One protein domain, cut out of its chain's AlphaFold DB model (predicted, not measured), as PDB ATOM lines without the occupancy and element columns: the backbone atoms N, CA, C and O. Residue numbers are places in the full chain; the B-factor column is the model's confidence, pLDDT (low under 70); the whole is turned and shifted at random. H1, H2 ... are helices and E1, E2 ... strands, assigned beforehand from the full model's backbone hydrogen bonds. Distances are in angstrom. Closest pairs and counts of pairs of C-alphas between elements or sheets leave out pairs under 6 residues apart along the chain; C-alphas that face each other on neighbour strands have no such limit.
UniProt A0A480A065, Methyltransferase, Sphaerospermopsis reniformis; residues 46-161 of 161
ATOM      1  N   LEU A  46     -31.465  13.353  63.553       97.00
ATOM      2  CA  LEU A  46     -32.411  12.314  63.147       97.00
ATOM      3  C   LEU A  46     -32.730  11.366  64.305       97.00
ATOM      4  O   LEU A  46     -33.905  11.123  64.555       97.00
ATOM      5  N   LYS A  47     -31.721  10.926  65.069       97.12
ATOM      6  CA  LYS A  47     -31.882  10.051  66.248       97.12
ATOM      7  C   LYS A  47     -32.823  10.596  67.324       97.12
ATOM      8  O   LYS A  47     -33.359   9.818  68.103       97.12
ATOM      9  N   LYS A  48     -32.996  11.917  67.392       96.38
ATOM     10  CA  LYS A  48     -33.897  12.577  68.347       96.38
ATOM     11  C   LYS A  48     -35.288  12.852  67.786       96.38
ATOM     12  O   LYS A  48     -36.205  13.123  68.550       96.38
ATOM     13  N   LEU A  49     -35.456  12.819  66.465       95.75
ATOM     14  CA  LEU A  49     -36.775  12.992  65.870       95.75
ATOM     15  C   LEU A  49     -37.667  11.791  66.213       95.75
ATOM     16  O   LEU A  49     -37.171  10.664  66.190       95.75
ATOM     17  N   PRO A  50     -38.969  12.003  66.476       95.31
ATOM     18  CA  PRO A  50     -39.931  10.919  66.643       95.31
ATOM     19  C   PRO A  50     -39.991   9.962  65.445       95.31
ATOM     20  O   PRO A  50     -39.749  10.349  64.299       95.31
ATOM     21  N   ASP A  51     -40.363   8.713  65.716       98.19
ATOM     22  CA  ASP A  51     -40.708   7.727  64.689       98.19
ATOM     23  C   ASP A  51     -41.929   8.198  63.885       98.19
ATOM     24  O   ASP A  51     -42.828   8.841  64.429       98.19
ATOM     25  N   SER A  52     -42.006   7.829  62.601       98.00
ATOM     26  CA  SER A  52     -43.192   8.076  61.757       98.00
ATOM     27  C   SER A  52     -43.672   9.536  61.724       98.00
ATOM     28  O   SER A  52     -44.864   9.826  61.591       98.00
ATOM     29  N   LEU A  53     -42.734  10.472  61.826       95.88
ATOM     30  CA  LEU A  53     -42.986  11.903  61.869       95.88
ATOM     31  C   LEU A  53     -43.336  12.475  60.489       95.88
ATOM     32  O   LEU A  53     -44.285  13.249  60.352       95.88
ATOM     33  N   VAL A  54     -42.569  12.122  59.454       96.38
ATOM     34  CA  VAL A  54     -42.611  12.823  58.160       96.38
ATOM     35  C   VAL A  54     -43.153  11.946  57.036       96.38
ATOM     36  O   VAL A  54     -42.909  10.745  56.976       96.38
ATOM     37  N   GLN A  55     -43.872  12.563  56.097       98.12
ATOM     38  CA  GLN A  55     -44.379  11.877  54.902       98.12
ATOM     39  C   GLN A  55     -43.313  11.736  53.810       98.12
ATOM     40  O   GLN A  55     -43.368  10.848  52.962       98.12
ATOM     41  N   THR A  56     -42.381  12.681  53.728       98.31
ATOM     42  CA  THR A  56     -41.450  12.771  52.603       98.31
ATOM     43  C   THR A  56     -40.126  13.341  53.068       98.31
ATOM     44  O   THR A  56     -40.094  14.359  53.754       98.31
ATOM     45  N   VAL A  57     -39.037  12.702  52.647       98.50
ATOM     46  CA  VAL A  57     -37.681  13.232  52.761       98.50
ATOM     47  C   VAL A  57     -37.155  13.506  51.362       98.50
ATOM     48  O   VAL A  57     -37.176  12.632  50.499       98.50
ATOM     49  N   VAL A  58     -36.660  14.720  51.145       98.31
ATOM     50  CA  VAL A  58     -35.938  15.107  49.930       98.31
ATOM     51  C   VAL A  58     -34.537  15.505  50.353       98.31
ATOM     52  O   VAL A  58     -34.377  16.374  51.207       98.31
ATOM     53  N   THR A  59     -33.516  14.856  49.799       97.44
ATOM     54  CA  THR A  59     -32.139  15.093  50.234       97.44
ATOM     55  C   THR A  59     -31.123  14.955  49.108       97.44
ATOM     56  O   THR A  59     -31.312  14.219  48.140       97.44
ATOM     57  N   SER A  60     -30.025  15.686  49.268       96.62
ATOM     58  CA  SER A  60     -28.812  15.578  48.469       96.62
ATOM     59  C   SER A  60     -27.628  15.567  49.434       96.62
ATOM     60  O   SER A  60     -27.136  16.647  49.775       96.62
ATOM     61  N   PRO A  61     -27.192  14.394  49.934       96.00
ATOM     62  CA  PRO A  61     -26.073  14.340  50.865       96.00
ATOM     63  C   PRO A  61     -24.805  14.910  50.210       96.00
ATOM     64  O   PRO A  61     -24.709  14.933  48.979       96.00
ATOM     65  N   PRO A  62     -23.811  15.361  50.993       95.81
ATOM     66  CA  PRO A  62     -22.499  15.696  50.453       95.81
ATOM     67  C   PRO A  62     -21.957  14.573  49.557       95.81
ATOM     68  O   PRO A  62     -21.992  13.398  49.926       95.81
ATOM     69  N   TYR A  63     -21.494  14.923  48.356       95.31
ATOM     70  CA  TYR A  63     -20.993  13.938  47.394       95.31
ATOM     71  C   TYR A  63     -19.561  13.524  47.726       95.31
ATOM     72  O   TYR A  63     -18.729  14.361  48.089       95.31
ATOM     73  N   TYR A  64     -19.276  12.240  47.529       96.69
ATOM     74  CA  TYR A  64     -17.983  11.639  47.823       96.69
ATOM     75  C   TYR A  64     -16.810  12.343  47.118       96.69
ATOM     76  O   TYR A  64     -16.784  12.512  45.891       96.69
ATOM     77  N   GLY A  65     -15.827  12.772  47.907       92.69
ATOM     78  CA  GLY A  65     -14.602  13.431  47.468       92.69
ATOM     79  C   GLY A  65     -14.829  14.737  46.703       92.69
ATOM     80  O   GLY A  65     -13.994  15.106  45.871       92.69
ATOM     81  N   GLN A  66     -15.983  15.396  46.873       91.12
ATOM     82  CA  GLN A  66     -16.337  16.593  46.103       91.12
ATOM     83  C   GLN A  66     -15.957  17.897  46.809       91.12
ATOM     84  O   GLN A  66     -15.535  18.847  46.146       91.12
ATOM     85  N   ARG A  67     -16.142  17.974  48.129       92.00
ATOM     86  CA  ARG A  67     -15.863  19.178  48.914       92.00
ATOM     87  C   ARG A  67     -15.539  18.813  50.358       92.00
ATOM     88  O   ARG A  67     -16.261  18.025  50.951       92.00
ATOM     89  N   ASP A  68     -14.506  19.453  50.896       92.12
ATOM     90  CA  ASP A  68     -14.191  19.460  52.323       92.12
ATOM     91  C   ASP A  68     -14.777  20.731  52.966       92.12
ATOM     92  O   ASP A  68     -14.541  21.855  52.510       92.12
ATOM     93  N   TYR A  69     -15.593  20.542  53.996       89.62
ATOM     94  CA  TYR A  69     -16.277  21.557  54.792       89.62
ATOM     95  C   TYR A  69     -15.559  21.861  56.119       89.62
ATOM     96  O   TYR A  69     -16.061  22.660  56.916       89.62
ATOM     97  N   GLY A  70     -14.408  21.235  56.386       90.56
ATOM     98  CA  GLY A  70     -13.597  21.452  57.584       90.56
ATOM     99  C   GLY A  70     -14.298  21.040  58.879       90.56
ATOM    100  O   GLY A  70     -14.155  21.715  59.904       90.56
ATOM    101  N   LYS A  71     -15.119  19.982  58.838       87.69
ATOM    102  CA  LYS A  71     -15.801  19.421  60.015       87.69
ATOM    103  C   LYS A  71     -15.420  17.960  60.199       87.69
ATOM    104  O   LYS A  71     -15.401  17.205  59.238       87.69
ATOM    105  N   GLU A  72     -15.172  17.579  61.447       85.56
ATOM    106  CA  GLU A  72     -14.746  16.226  61.823       85.56
ATOM    107  C   GLU A  72     -15.750  15.154  61.376       85.56
ATOM    108  O   GLU A  72     -15.371  14.188  60.732       85.56
ATOM    109  N   LYS A  73     -17.047  15.364  61.638       86.69
ATOM    110  CA  LYS A  73     -18.124  14.425  61.280       86.69
ATOM    111  C   LYS A  73     -18.769  14.693  59.909       86.69
ATOM    112  O   LYS A  73     -19.923  14.321  59.696       86.69
ATOM    113  N   GLN A  74     -18.104  15.418  59.010       92.12
ATOM    114  CA  GLN A  74     -18.692  15.679  57.693       92.12
ATOM    115  C   GLN A  74     -18.790  14.396  56.864       92.12
ATOM    116  O   GLN A  74     -17.963  13.500  56.987       92.12
ATOM    117  N   ILE A  75     -19.782  14.355  55.985       95.06
ATOM    118  CA  ILE A  75     -19.976  13.269  55.027       95.06
ATOM    119  C   ILE A  75     -19.228  13.621  53.737       95.06
ATOM    120  O   ILE A  75     -19.192  14.791  53.343       95.06
ATOM    121  N   GLY A  76     -18.687  12.620  53.050       95.31
ATOM    122  CA  GLY A  76     -18.098  12.755  51.718       95.31
ATOM    123  C   GLY A  76     -16.576  12.915  51.691       95.31
ATOM    124  O   GLY A  76     -16.038  13.173  50.614       95.31
ATOM    125  N   ILE A  77     -15.884  12.771  52.823       95.38
ATOM    126  CA  ILE A  77     -14.408  12.757  52.911       95.38
ATOM    127  C   ILE A  77     -13.851  11.427  53.444       95.38
ATOM    128  O   ILE A  77     -12.689  11.364  53.834       95.38
ATOM    129  N   GLU A  78     -14.686  10.393  53.509       96.06
ATOM    130  CA  GLU A  78     -14.323   9.060  53.980       96.06
ATOM    131  C   GLU A  78     -13.166   8.478  53.151       96.06
ATOM    132  O   GLU A  78     -13.005   8.802  51.966       96.06
ATOM    133  N   GLU A  79     -12.355   7.605  53.756       94.50
ATOM    134  CA  GLU A  79     -11.131   7.098  53.118       94.50
ATOM    135  C   GLU A  79     -11.450   6.258  51.878       94.50
ATOM    136  O   GLU A  79     -10.707   6.268  50.894       94.50
ATOM    137  N   SER A  80     -12.600   5.581  51.897       95.88
ATOM    138  CA  SER A  80     -13.075   4.745  50.804       95.88
ATOM    139  C   SER A  80     -14.523   5.044  50.408       95.88
ATOM    140  O   SER A  80     -15.346   5.524  51.189       95.88
ATOM    141  N   ALA A  81     -14.852   4.721  49.156       95.62
ATOM    142  CA  ALA A  81     -16.217   4.811  48.646       95.62
ATOM    143  C   ALA A  81     -17.191   3.928  49.444       95.62
ATOM    144  O   ALA A  81     -18.349   4.299  49.617       95.62
ATOM    145  N   ASP A  82     -16.735   2.773  49.927       96.56
ATOM    146  CA  ASP A  82     -17.584   1.848  50.676       96.56
ATOM    147  C   ASP A  82     -17.842   2.362  52.104       96.56
ATOM    148  O   ASP A  82     -18.964   2.252  52.594       96.56
ATOM    149  N   GLU A  83     -16.867   3.020  52.746       97.50
ATOM    150  CA  GLU A  83     -17.094   3.748  54.006       97.50
ATOM    151  C   GLU A  83     -18.102   4.885  53.848       97.50
ATOM    152  O   GLU A  83     -18.996   5.021  54.680       97.50
ATOM    153  N   TYR A  84     -18.016   5.656  52.759       97.75
ATOM    154  CA  TYR A  84     -19.011   6.682  52.438       97.75
ATOM    155  C   TYR A  84     -20.422   6.094  52.316       97.75
ATOM    156  O   TYR A  84     -21.374   6.624  52.891       97.75
ATOM    157  N   ILE A  85     -20.567   4.970  51.604       98.19
ATOM    158  CA  ILE A  85     -21.852   4.270  51.499       98.19
ATOM    159  C   ILE A  85     -22.329   3.813  52.878       98.19
ATOM    160  O   ILE A  85     -23.472   4.088  53.233       98.19
ATOM    161  N   ASN A  86     -21.473   3.183  53.683       98.06
ATOM    162  CA  ASN A  86     -21.840   2.723  55.024       98.06
ATOM    163  C   ASN A  86     -22.286   3.877  55.929       98.06
ATOM    164  O   ASN A  86     -23.322   3.774  56.586       98.06
ATOM    165  N   ARG A  87     -21.572   5.008  55.894       97.38
ATOM    166  CA  ARG A  87     -21.933   6.224  56.629       97.38
ATOM    167  C   ARG A  87     -23.309   6.746  56.224       97.38
ATOM    168  O   ARG A  87     -24.095   7.162  57.073       97.38
ATOM    169  N   LEU A  88     -23.620   6.712  54.931       98.25
ATOM    170  CA  LEU A  88     -24.942   7.074  54.435       98.25
ATOM    171  C   LEU A  88     -26.019   6.084  54.879       98.25
ATOM    172  O   LEU A  88     -27.102   6.522  55.256       98.25
ATOM    173  N   LEU A  89     -25.748   4.778  54.869       98.56
ATOM    174  CA  LEU A  89     -26.711   3.770  55.320       98.56
ATOM    175  C   LEU A  89     -27.121   3.984  56.781       98.56
ATOM    176  O   LEU A  89     -28.308   3.895  57.071       98.56
ATOM    177  N   GLU A  90     -26.195   4.362  57.670       98.00
ATOM    178  CA  GLU A  90     -26.530   4.728  59.060       98.00
ATOM    179  C   GLU A  90     -27.548   5.876  59.132       98.00
ATOM    180  O   GLU A  90     -28.467   5.866  59.947       98.00
ATOM    181  N   ILE A  91     -27.392   6.877  58.266       98.19
ATOM    182  CA  ILE A  91     -28.297   8.027  58.191       98.19
ATOM    183  C   ILE A  91     -29.641   7.601  57.599       98.19
ATOM    184  O   ILE A  91     -30.692   8.016  58.085       98.19
ATOM    185  N   PHE A  92     -29.625   6.770  56.557       98.56
ATOM    186  CA  PHE A  92     -30.845   6.292  55.917       98.56
ATOM    187  C   PHE A  92     -31.641   5.322  56.793       98.56
ATOM    188  O   PHE A  92     -32.864   5.302  56.677       98.56
ATOM    189  N   ASP A  93     -30.998   4.578  57.694       98.56
ATOM    190  CA  ASP A  93     -31.690   3.765  58.698       98.56
ATOM    191  C   ASP A  93     -32.529   4.660  59.634       98.56
ATOM    192  O   ASP A  93     -33.713   4.393  59.852       98.56
ATOM    193  N   GLU A  94     -31.980   5.790  60.092       98.69
ATOM    194  CA  GLU A  94     -32.740   6.763  60.890       98.69
ATOM    195  C   GLU A  94     -33.809   7.496  60.068       98.69
ATOM    196  O   GLU A  94     -34.922   7.710  60.546       98.69
ATOM    197  N   ILE A  95     -33.528   7.835  58.804       98.62
ATOM    198  CA  ILE A  95     -34.547   8.403  57.905       98.62
ATOM    199  C   ILE A  95     -35.723   7.436  57.747       98.62
ATOM    200  O   ILE A  95     -36.872   7.872  57.760       98.62
ATOM    201  N   LYS A  96     -35.458   6.130  57.616       98.44
ATOM    202  CA  LYS A  96     -36.506   5.113  57.496       98.44
ATOM    203  C   LYS A  96     -37.400   5.073  58.736       98.44
ATOM    204  O   LYS A  96     -38.607   4.951  58.583       98.44
ATOM    205  N   ARG A  97     -36.822   5.201  59.936       98.62
ATOM    206  CA  ARG A  97     -37.560   5.260  61.211       98.62
ATOM    207  C   ARG A  97     -38.442   6.509  61.314       98.62
ATOM    208  O   ARG A  97     -39.584   6.430  61.757       98.62
ATOM    209  N   VAL A  98     -37.909   7.661  60.910       98.25
ATOM    210  CA  VAL A  98     -38.604   8.959  60.976       98.25
ATOM    211  C   VAL A  98     -39.690   9.086  59.900       98.25
ATOM    212  O   VAL A  98     -40.649   9.837  60.074       98.25
ATOM    213  N   LEU A  99     -39.580   8.362  58.785       98.62
ATOM    214  CA  LEU A  99     -40.637   8.284  57.778       98.62
ATOM    215  C   LEU A  99     -41.847   7.499  58.290       98.62
ATOM    216  O   LEU A  99     -41.722   6.502  58.996       98.62
ATOM    217  N   LYS A 100     -43.037   7.933  57.872       98.56
ATOM    218  CA  LYS A 100     -44.257   7.122  57.961       98.56
ATOM    219  C   LYS A 100     -44.129   5.861  57.104       98.56
ATOM    220  O   LYS A 100     -43.343   5.824  56.159       98.56
ATOM    221  N   GLU A 101     -44.945   4.849  57.395       97.50
ATOM    222  CA  GLU A 101     -44.946   3.567  56.671       97.50
ATOM    223  C   GLU A 101     -45.161   3.728  55.152       97.50
ATOM    224  O   GLU A 101     -44.545   3.021  54.355       97.50
ATOM    225  N   ASP A 102     -45.978   4.702  54.742       97.94
ATOM    226  CA  ASP A 102     -46.246   5.072  53.344       97.94
ATOM    227  C   ASP A 102     -45.381   6.252  52.847       97.94
ATOM    228  O   ASP A 102     -45.663   6.881  51.822       97.94
ATOM    229  N   GLY A 103     -44.320   6.573  53.586       98.50
ATOM    230  CA  GLY A 103     -43.431   7.689  53.314       98.50
ATOM    231  C   GLY A 103     -42.537   7.482  52.089       98.50
ATOM    232  O   GLY A 103     -42.268   6.361  51.651       98.50
ATOM    233  N   THR A 104     -42.036   8.585  51.524       98.62
ATOM    234  CA  THR A 104     -41.143   8.547  50.352       98.62
ATOM    235  C   THR A 104     -39.800   9.225  50.605       98.62
ATOM    236  O   THR A 104     -39.717  10.252  51.278       98.62
ATOM    237  N   LEU A 105     -38.740   8.653  50.030       98.62
ATOM    238  CA  LEU A 105     -37.400   9.230  50.000       98.62
ATOM    239  C   LEU A 105     -37.040   9.609  48.562       98.62
ATOM    240  O   LEU A 105     -37.015   8.759  47.674       98.62
ATOM    241  N   TRP A 106     -36.704  10.878  48.363       98.44
ATOM    242  CA  TRP A 106     -36.175  11.425  47.123       98.44
ATOM    243  C   TRP A 106     -34.701  11.751  47.336       98.44
ATOM    244  O   TRP A 106     -34.354  12.694  48.051       98.44
ATOM    245  N   LEU A 107     -33.837  10.937  46.737       98.12
ATOM    246  CA  LEU A 107     -32.395  11.007  46.915       98.12
ATOM    247  C   LEU A 107     -31.726  11.496  45.634       98.12
ATOM    248  O   LEU A 107     -31.785  10.832  44.603       98.12
ATOM    249  N   ASN A 108     -31.046  12.634  45.727       97.06
ATOM    250  CA  ASN A 108     -30.153  13.124  44.690       97.06
ATOM    251  C   ASN A 108     -28.697  12.860  45.094       97.06
ATOM    252  O   ASN A 108     -28.200  13.441  46.057       97.06
ATOM    253  N   VAL A 109     -27.996  12.005  44.358       94.69
ATOM    254  CA  VAL A 109     -26.590  11.688  44.617       94.69
ATOM    255  C   VAL A 109     -25.821  11.623  43.303       94.69
ATOM    256  O   VAL A 109     -26.257  10.990  42.343       94.69
ATOM    257  N   GLY A 110     -24.680  12.308  43.261       90.88
ATOM    258  CA  GLY A 110     -23.784  12.308  42.110       90.88
ATOM    259  C   GLY A 110     -22.768  11.172  42.173       90.88
ATOM    260  O   GLY A 110     -22.396  10.704  43.248       90.88
ATOM    261  N   ASP A 111     -22.285  10.755  41.007       91.88
ATOM    262  CA  ASP A 111     -21.205   9.776  40.911       91.88
ATOM    263  C   ASP A 111     -19.817  10.440  40.949       91.88
ATOM    264  O   ASP A 111     -19.660  11.655  40.783       91.88
ATOM    265  N   LYS A 112     -18.784   9.618  41.131       89.88
ATOM    266  CA  LYS A 112     -17.381  10.021  41.155       89.88
ATOM    267  C   LYS A 112     -16.570   9.159  40.197       89.88
ATOM    268  O   LYS A 112     -16.864   7.989  39.987       89.88
ATOM    269  N   TYR A 113     -15.510   9.738  39.640       89.06
ATOM    270  CA  TYR A 113     -14.472   8.956  38.974       89.06
ATOM    271  C   TYR A 113     -13.315   8.690  39.933       89.06
ATOM    272  O   TYR A 113     -12.766   9.644  40.488       89.06
ATOM    273  N   ILE A 114     -12.928   7.422  40.065       88.88
ATOM    274  CA  ILE A 114     -11.783   6.946  40.852       88.88
ATOM    275  C   ILE A 114     -10.855   6.215  39.881       88.88
ATOM    276  O   ILE A 114     -11.292   5.326  39.152       88.88
ATOM    277  N   ASP A 115      -9.608   6.677  39.774       88.12
ATOM    278  CA  ASP A 115      -8.605   6.144  38.837       88.12
ATOM    279  C   ASP A 115      -9.099   6.021  37.384       88.12
ATOM    280  O   ASP A 115      -8.777   5.091  36.650       88.12
ATOM    281  N   GLY A 116      -9.917   6.986  36.952       85.81
ATOM    282  CA  GLY A 116     -10.488   7.033  35.601       85.81
ATOM    283  C   GLY A 116     -11.740   6.176  35.391       85.81
ATOM    284  O   GLY A 116     -12.372   6.308  34.344       85.81
ATOM    285  N   ASN A 117     -12.156   5.394  36.384       87.94
ATOM    286  CA  ASN A 117     -13.345   4.547  36.334       87.94
ATOM    287  C   ASN A 117     -14.518   5.211  37.049       87.94
ATOM    288  O   ASN A 117     -14.332   5.882  38.063       87.94
ATOM    289  N   LEU A 118     -15.725   5.041  36.512       90.81
ATOM    290  CA  LEU A 118     -16.942   5.494  37.178       90.81
ATOM    291  C   LEU A 118     -17.180   4.611  38.411       90.81
ATOM    292  O   LEU A 118     -17.206   3.388  38.289       90.81
ATOM    293  N   ALA A 119     -17.314   5.218  39.588       93.12
ATOM    294  CA  ALA A 119     -17.403   4.495  40.854       93.12
ATOM    295  C   ALA A 119     -18.767   3.815  41.064       93.12
ATOM    296  O   ALA A 119     -18.866   2.874  41.857       93.12
ATOM    297  N   GLY A 120     -19.809   4.267  40.358       95.50
ATOM    298  CA  GLY A 120     -21.150   3.701  40.437       95.50
ATOM    299  C   GLY A 120     -21.839   3.999  41.765       95.50
ATOM    300  O   GLY A 120     -22.698   3.223  42.182       95.50
ATOM    301  N   LEU A 121     -21.461   5.086  42.452       96.31
ATOM    302  CA  LEU A 121     -21.933   5.384  43.812       96.31
ATOM    303  C   LEU A 121     -23.464   5.450  43.928       96.31
ATOM    304  O   LEU A 121     -23.987   4.838  44.861       96.31
ATOM    305  N   PRO A 122     -24.205   6.097  42.999       96.69
ATOM    306  CA  PRO A 122     -25.665   6.137  43.081       96.69
ATOM    307  C   PRO A 122     -26.292   4.740  43.072       96.69
ATOM    308  O   PRO A 122     -27.171   4.441  43.878       96.69
ATOM    309  N   TRP A 123     -25.798   3.853  42.203       97.44
ATOM    310  CA  TRP A 123     -26.315   2.491  42.080       97.44
ATOM    311  C   TRP A 123     -25.875   1.591  43.232       97.44
ATOM    312  O   TRP A 123     -26.695   0.826  43.733       97.44
ATOM    313  N   LYS A 124     -24.628   1.713  43.708       97.81
ATOM    314  CA  LYS A 124     -24.169   1.020  44.922       97.81
ATOM    315  C   LYS A 124     -25.051   1.372  46.121       97.81
ATOM    316  O   LYS A 124     -25.530   0.475  46.808       97.81
ATOM    317  N   LEU A 125     -25.325   2.663  46.322       98.38
ATOM    318  CA  LEU A 125     -26.193   3.134  47.399       98.38
ATOM    319  C   LEU A 125     -27.626   2.620  47.240       98.38
ATOM    320  O   LEU A 125     -28.195   2.093  48.190       98.38
ATOM    321  N   ALA A 126     -28.205   2.731  46.042       98.19
ATOM    322  CA  ALA A 126     -29.567   2.276  45.779       98.19
ATOM    323  C   ALA A 126     -29.739   0.769  46.038       98.19
ATOM    324  O   ALA A 126     -30.740   0.354  46.622       98.19
ATOM    325  N   LEU A 127     -28.769  -0.054  45.629       98.31
ATOM    326  CA  LEU A 127     -28.794  -1.497  45.874       98.31
ATOM    327  C   LEU A 127     -28.636  -1.822  47.364       98.31
ATOM    328  O   LEU A 127     -29.428  -2.603  47.887       98.31
ATOM    329  N   ALA A 128     -27.713  -1.163  48.064       98.44
ATOM    330  CA  ALA A 128     -27.546  -1.343  49.505       98.44
ATOM    331  C   ALA A 128     -28.797  -0.909  50.299       98.44
ATOM    332  O   ALA A 128     -29.215  -1.581  51.241       98.44
ATOM    333  N   LEU A 129     -29.472   0.168  49.884       98.44
ATOM    334  CA  LEU A 129     -30.759   0.560  50.464       98.44
ATOM    335  C   LEU A 129     -31.838  -0.503  50.208       98.44
ATOM    336  O   LEU A 129     -32.606  -0.826  51.114       98.44
ATOM    337  N   LYS A 130     -31.891  -1.115  49.018       98.38
ATOM    338  CA  LYS A 130     -32.820  -2.231  48.767       98.38
ATOM    339  C   LYS A 130     -32.572  -3.409  49.709       98.38
ATOM    340  O   LYS A 130     -33.533  -3.980  50.217       98.38
ATOM    341  N   GLU A 131     -31.312  -3.737  49.988       98.31
ATOM    342  CA  GLU A 131     -30.944  -4.772  50.968       98.31
ATOM    343  C   GLU A 131     -31.395  -4.410  52.396       98.31
ATOM    344  O   GLU A 131     -31.741  -5.292  53.177       98.31
ATOM    345  N   ARG A 132     -31.509  -3.112  52.713       97.69
ATOM    346  CA  ARG A 132     -32.094  -2.574  53.961       97.69
ATOM    347  C   ARG A 132     -33.626  -2.453  53.915       97.69
ATOM    348  O   ARG A 132     -34.245  -1.761  54.730       97.69
ATOM    349  N   GLY A 133     -34.275  -3.116  52.960       97.38
ATOM    350  CA  GLY A 133     -35.731  -3.170  52.832       97.38
ATOM    351  C   GLY A 133     -36.363  -1.881  52.309       97.38
ATOM    352  O   GLY A 133     -37.514  -1.605  52.644       97.38
ATOM    353  N   TRP A 134     -35.622  -1.066  51.556       98.38
ATOM    354  CA  TRP A 134     -36.200   0.016  50.760       98.38
ATOM    355  C   TRP A 134     -36.730  -0.507  49.421       98.38
ATOM    356  O   TRP A 134     -36.210  -1.466  48.848       98.38
ATOM    357  N   ILE A 135     -37.741   0.167  48.874       98.31
ATOM    358  CA  ILE A 135     -38.265  -0.123  47.536       98.31
ATOM    359  C   ILE A 135     -37.738   0.937  46.571       98.31
ATOM    360  O   ILE A 135     -38.163   2.089  46.612       98.31
ATOM    361  N   LEU A 136     -36.844   0.539  45.663       97.94
ATOM    362  CA  LEU A 136     -36.412   1.403  44.564       97.94
ATOM    363  C   LEU A 136     -37.545   1.519  43.538       97.94
ATOM    364  O   LEU A 136     -37.846   0.550  42.841       97.94
ATOM    365  N   ARG A 137     -38.190   2.688  43.483       97.62
ATOM    366  CA  ARG A 137     -39.347   2.934  42.608       97.62
ATOM    367  C   ARG A 137     -38.947   3.317  41.190       97.62
ATOM    368  O   ARG A 137     -39.403   2.671  40.255       97.62
ATOM    369  N   SER A 138     -38.099   4.330  41.062       96.50
ATOM    370  CA  SER A 138     -37.641   4.857  39.778       96.50
ATOM    371  C   SER A 138     -36.270   5.498  39.931       96.50
ATOM    372  O   SER A 138     -35.953   6.040  40.991       96.50
ATOM    373  N   ASP A 139     -35.492   5.488  38.855       95.56
ATOM    374  CA  ASP A 139     -34.398   6.421  38.636       95.56
ATOM    375  C   ASP A 139     -34.923   7.657  37.892       95.56
ATOM    376  O   ASP A 139     -35.726   7.566  36.962       95.56
ATOM    377  N   ILE A 140     -34.517   8.843  38.342       94.50
ATOM    378  CA  ILE A 140     -34.906  10.112  37.724       94.50
ATOM    379  C   ILE A 140     -33.627  10.823  37.321       94.50
ATOM    380  O   ILE A 140     -32.792  11.143  38.164       94.50
ATOM    381  N   ILE A 141     -33.480  11.070  36.022       90.50
ATOM    382  CA  ILE A 141     -32.306  11.744  35.480       90.50
ATOM    383  C   ILE A 141     -32.516  13.247  35.572       90.50
ATOM    384  O   ILE A 141     -33.400  13.809  34.917       90.50
ATOM    385  N   TRP A 142     -31.673  13.910  36.359       88.56
ATOM    386  CA  TRP A 142     -31.545  15.350  36.252       88.56
ATOM    387  C   TRP A 142     -30.761  15.657  34.972       88.56
ATOM    388  O   TRP A 142     -29.685  15.129  34.716       88.56
ATOM    389  N   TYR A 143     -31.352  16.449  34.082       86.44
ATOM    390  CA  TYR A 143     -30.665  16.928  32.890       86.44
ATOM    391  C   TYR A 143     -30.310  18.396  33.086       86.44
ATOM    392  O   TYR A 143     -31.196  19.240  33.239       86.44
ATOM    393  N   LYS A 144     -29.011  18.706  33.069       83.69
ATOM    394  CA  LYS A 144     -28.486  20.067  33.185       83.69
ATOM    395  C   LYS A 144     -27.927  20.535  31.832       83.69
ATOM    396  O   LYS A 144     -26.765  20.255  31.543       83.69
ATOM    397  N   PRO A 145     -28.689  21.311  31.031       81.31
ATOM    398  CA  PRO A 145     -28.285  21.702  29.673       81.31
ATOM    399  C   PRO A 145     -26.950  22.452  29.609       81.31
ATOM    400  O   PRO A 145     -26.213  22.340  28.638       81.31
ATOM    401  N   ASN A 146     -26.630  23.201  30.668       83.19
ATOM    402  CA  ASN A 146     -25.424  24.021  30.778       83.19
ATOM    403  C   ASN A 146     -24.451  23.443  31.820       83.19
ATOM    404  O   ASN A 146     -23.944  24.163  32.686       83.19
ATOM    405  N   ALA A 147     -24.249  22.124  31.812       75.38
ATOM    406  CA  ALA A 147     -23.244  21.493  32.658       75.38
ATOM    407  C   ALA A 147     -21.836  21.959  32.249       75.38
ATOM    408  O   ALA A 147     -21.491  21.985  31.067       75.38
ATOM    409  N   MET A 148     -21.010  22.320  33.234       76.94
ATOM    410  CA  MET A 148     -19.616  22.681  32.976       76.94
ATOM    411  C   MET A 148     -18.866  21.454  32.435       76.94
ATOM    412  O   MET A 148     -18.823  20.429  33.122       76.94
ATOM    413  N   PRO A 149     -18.263  21.524  31.235       70.69
ATOM    414  CA  PRO A 149     -17.564  20.388  30.660       70.69
ATOM    415  C   PRO A 149     -16.302  20.063  31.462       70.69
ATOM    416  O   PRO A 149     -15.561  20.947  31.894       70.69
ATOM    417  N   SER A 150     -16.015  18.773  31.618       69.69
ATOM    418  CA  SER A 150     -14.778  18.314  32.245       69.69
ATOM    419  C   SER A 150     -13.611  18.323  31.245       69.69
ATOM    420  O   SER A 150     -13.714  17.828  30.118       69.69
ATOM    421  N   SER A 151     -12.466  18.880  31.658       74.44
ATOM    422  CA  SER A 151     -11.221  18.896  30.869       74.44
ATOM    423  C   SER A 151     -10.436  17.590  31.048       74.44
ATOM    424  O   SER A 151      -9.296  17.572  31.505       74.44
ATOM    425  N   VAL A 152     -11.084  16.462  30.756       78.75
ATOM    426  CA  VAL A 152     -10.519  15.115  30.933       78.75
ATOM    427  C   VAL A 152     -10.307  14.447  29.578       78.75
ATOM    428  O   VAL A 152     -11.077  14.666  28.644       78.75
ATOM    429  N   LYS A 153      -9.227  13.664  29.458       79.69
ATOM    430  CA  LYS A 153      -8.822  12.986  28.209       79.69
ATOM    431  C   LYS A 153      -8.935  11.461  28.264       79.69
ATOM    432  O   LYS A 153      -8.789  10.814  27.237       79.69
ATOM    433  N   ASN A 154      -9.173  10.888  29.442       80.88
ATOM    434  CA  ASN A 154      -9.130   9.443  29.678       80.88
ATOM    435  C   ASN A 154     -10.513   8.792  29.838       80.88
ATOM    436  O   ASN A 154     -10.590   7.646  30.262       80.88
ATOM    437  N   ARG A 155     -11.602   9.519  29.554       79.06
ATOM    438  CA  ARG A 155     -12.985   9.047  29.716       79.06
ATOM    439  C   ARG A 155     -13.980   9.909  28.927       79.06
ATOM    440  O   ARG A 155     -13.630  11.044  28.586       79.06
ATOM    441  N   PRO A 156     -15.211   9.425  28.674       78.19
ATOM    442  CA  PRO A 156     -16.273  10.247  28.105       78.19
ATOM    443  C   PRO A 156     -16.535  11.497  28.950       78.19
ATOM    444  O   PRO A 156     -16.527  11.453  30.181       78.19
ATOM    445  N   LYS A 157     -16.792  12.621  28.282       67.94
ATOM    446  CA  LYS A 157     -17.229  13.850  28.945       67.94
ATOM    447  C   LYS A 157     -18.727  13.725  29.212       67.94
ATOM    448  O   LYS A 157     -19.518  13.816  28.278       67.94
ATOM    449  N   LEU A 158     -19.114  13.483  30.462       56.53
ATOM    450  CA  LEU A 158     -20.525  13.515  30.850       56.53
ATOM    451  C   LEU A 158     -21.063  14.947  30.699       56.53
ATOM    452  O   LEU A 158     -20.505  15.888  31.263       56.53
ATOM    453  N   LEU A 159     -22.126  15.085  29.903       49.72
ATOM    454  CA  LEU A 159     -22.918  16.307  29.706       49.72
ATOM    455  C   LEU A 159     -24.206  16.307  30.550       49.72
ATOM    456  O   LEU A 159     -24.902  17.316  30.595       49.72
ATOM    457  N   CYS A 160     -24.505  15.196  31.230       44.16
ATOM    458  CA  CYS A 160     -25.675  15.021  32.085       44.16
ATOM    459  C   CYS A 160     -25.208  14.660  33.503       44.16
ATOM    460  O   CYS A 160     -24.358  13.778  33.651       44.16
ATOM    461  N   ILE A 161     -25.742  15.357  34.508       51.19
ATOM    462  CA  ILE A 161     -25.655  15.045  35.941       51.19
ATOM    463  C   ILE A 161     -27.073  15.168  36.471       51.19
ATOM    464  O   ILE A 161     -27.636  16.261  36.217       51.19
TER     465      ILE A 161
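Overview. This is residues 46 to 161 of the 161 residues of the protein "Methyltransferase" of Sphaerospermopsis reniformis (UniProt A0A480A065). With little regular structure, two short parallel strands, E1 and E2, lie side by side, H1 runs back near them, H2 packs on H1, and three long stretches, residues 60 to 80, 108 to 120 and 132 to 161, have no named element. Of 116 printed residues, 44 are in named elements, ordered E1, H1, E2, H2, class mixed. It is only just compact, close to loose, radius of gyration of the C-alphas 15.7 A, spanning 49 by 32 by 25 A.

Arrangement. E1, residues 54 to 59, and E2, residues 99 to 107, are parallel; N 57 and O 104 are 2.9 A apart, within hydrogen-bond range. H1, residues 81 to 98, joins them in a strand-helix-strand unit, a right-handed crossover between parallel neighbours. H2, residues 121 to 131, touches H1 at a steep tilt of 48 degrees; the closest C-alphas, Ile 85 and Leu 125, are 6.1 A apart. O i to N i+4 pairs are within range throughout H2, and 12 of 14 in H1.

Along the chain. E1, 13.3 A, begins at C-alpha 54 (-42.611, 12.823, 58.160). H1 measures 25.9 A, E2 13.9 A; H2, 15.3 A, ends at C-alpha 131 (-30.944, -4.772, 50.968).

Size, cuts and confidence. The printed part has no cut. Links E1 to H1 and E2 to H2 are long. Residues 150 and 157 to 161 have pLDDT under 70.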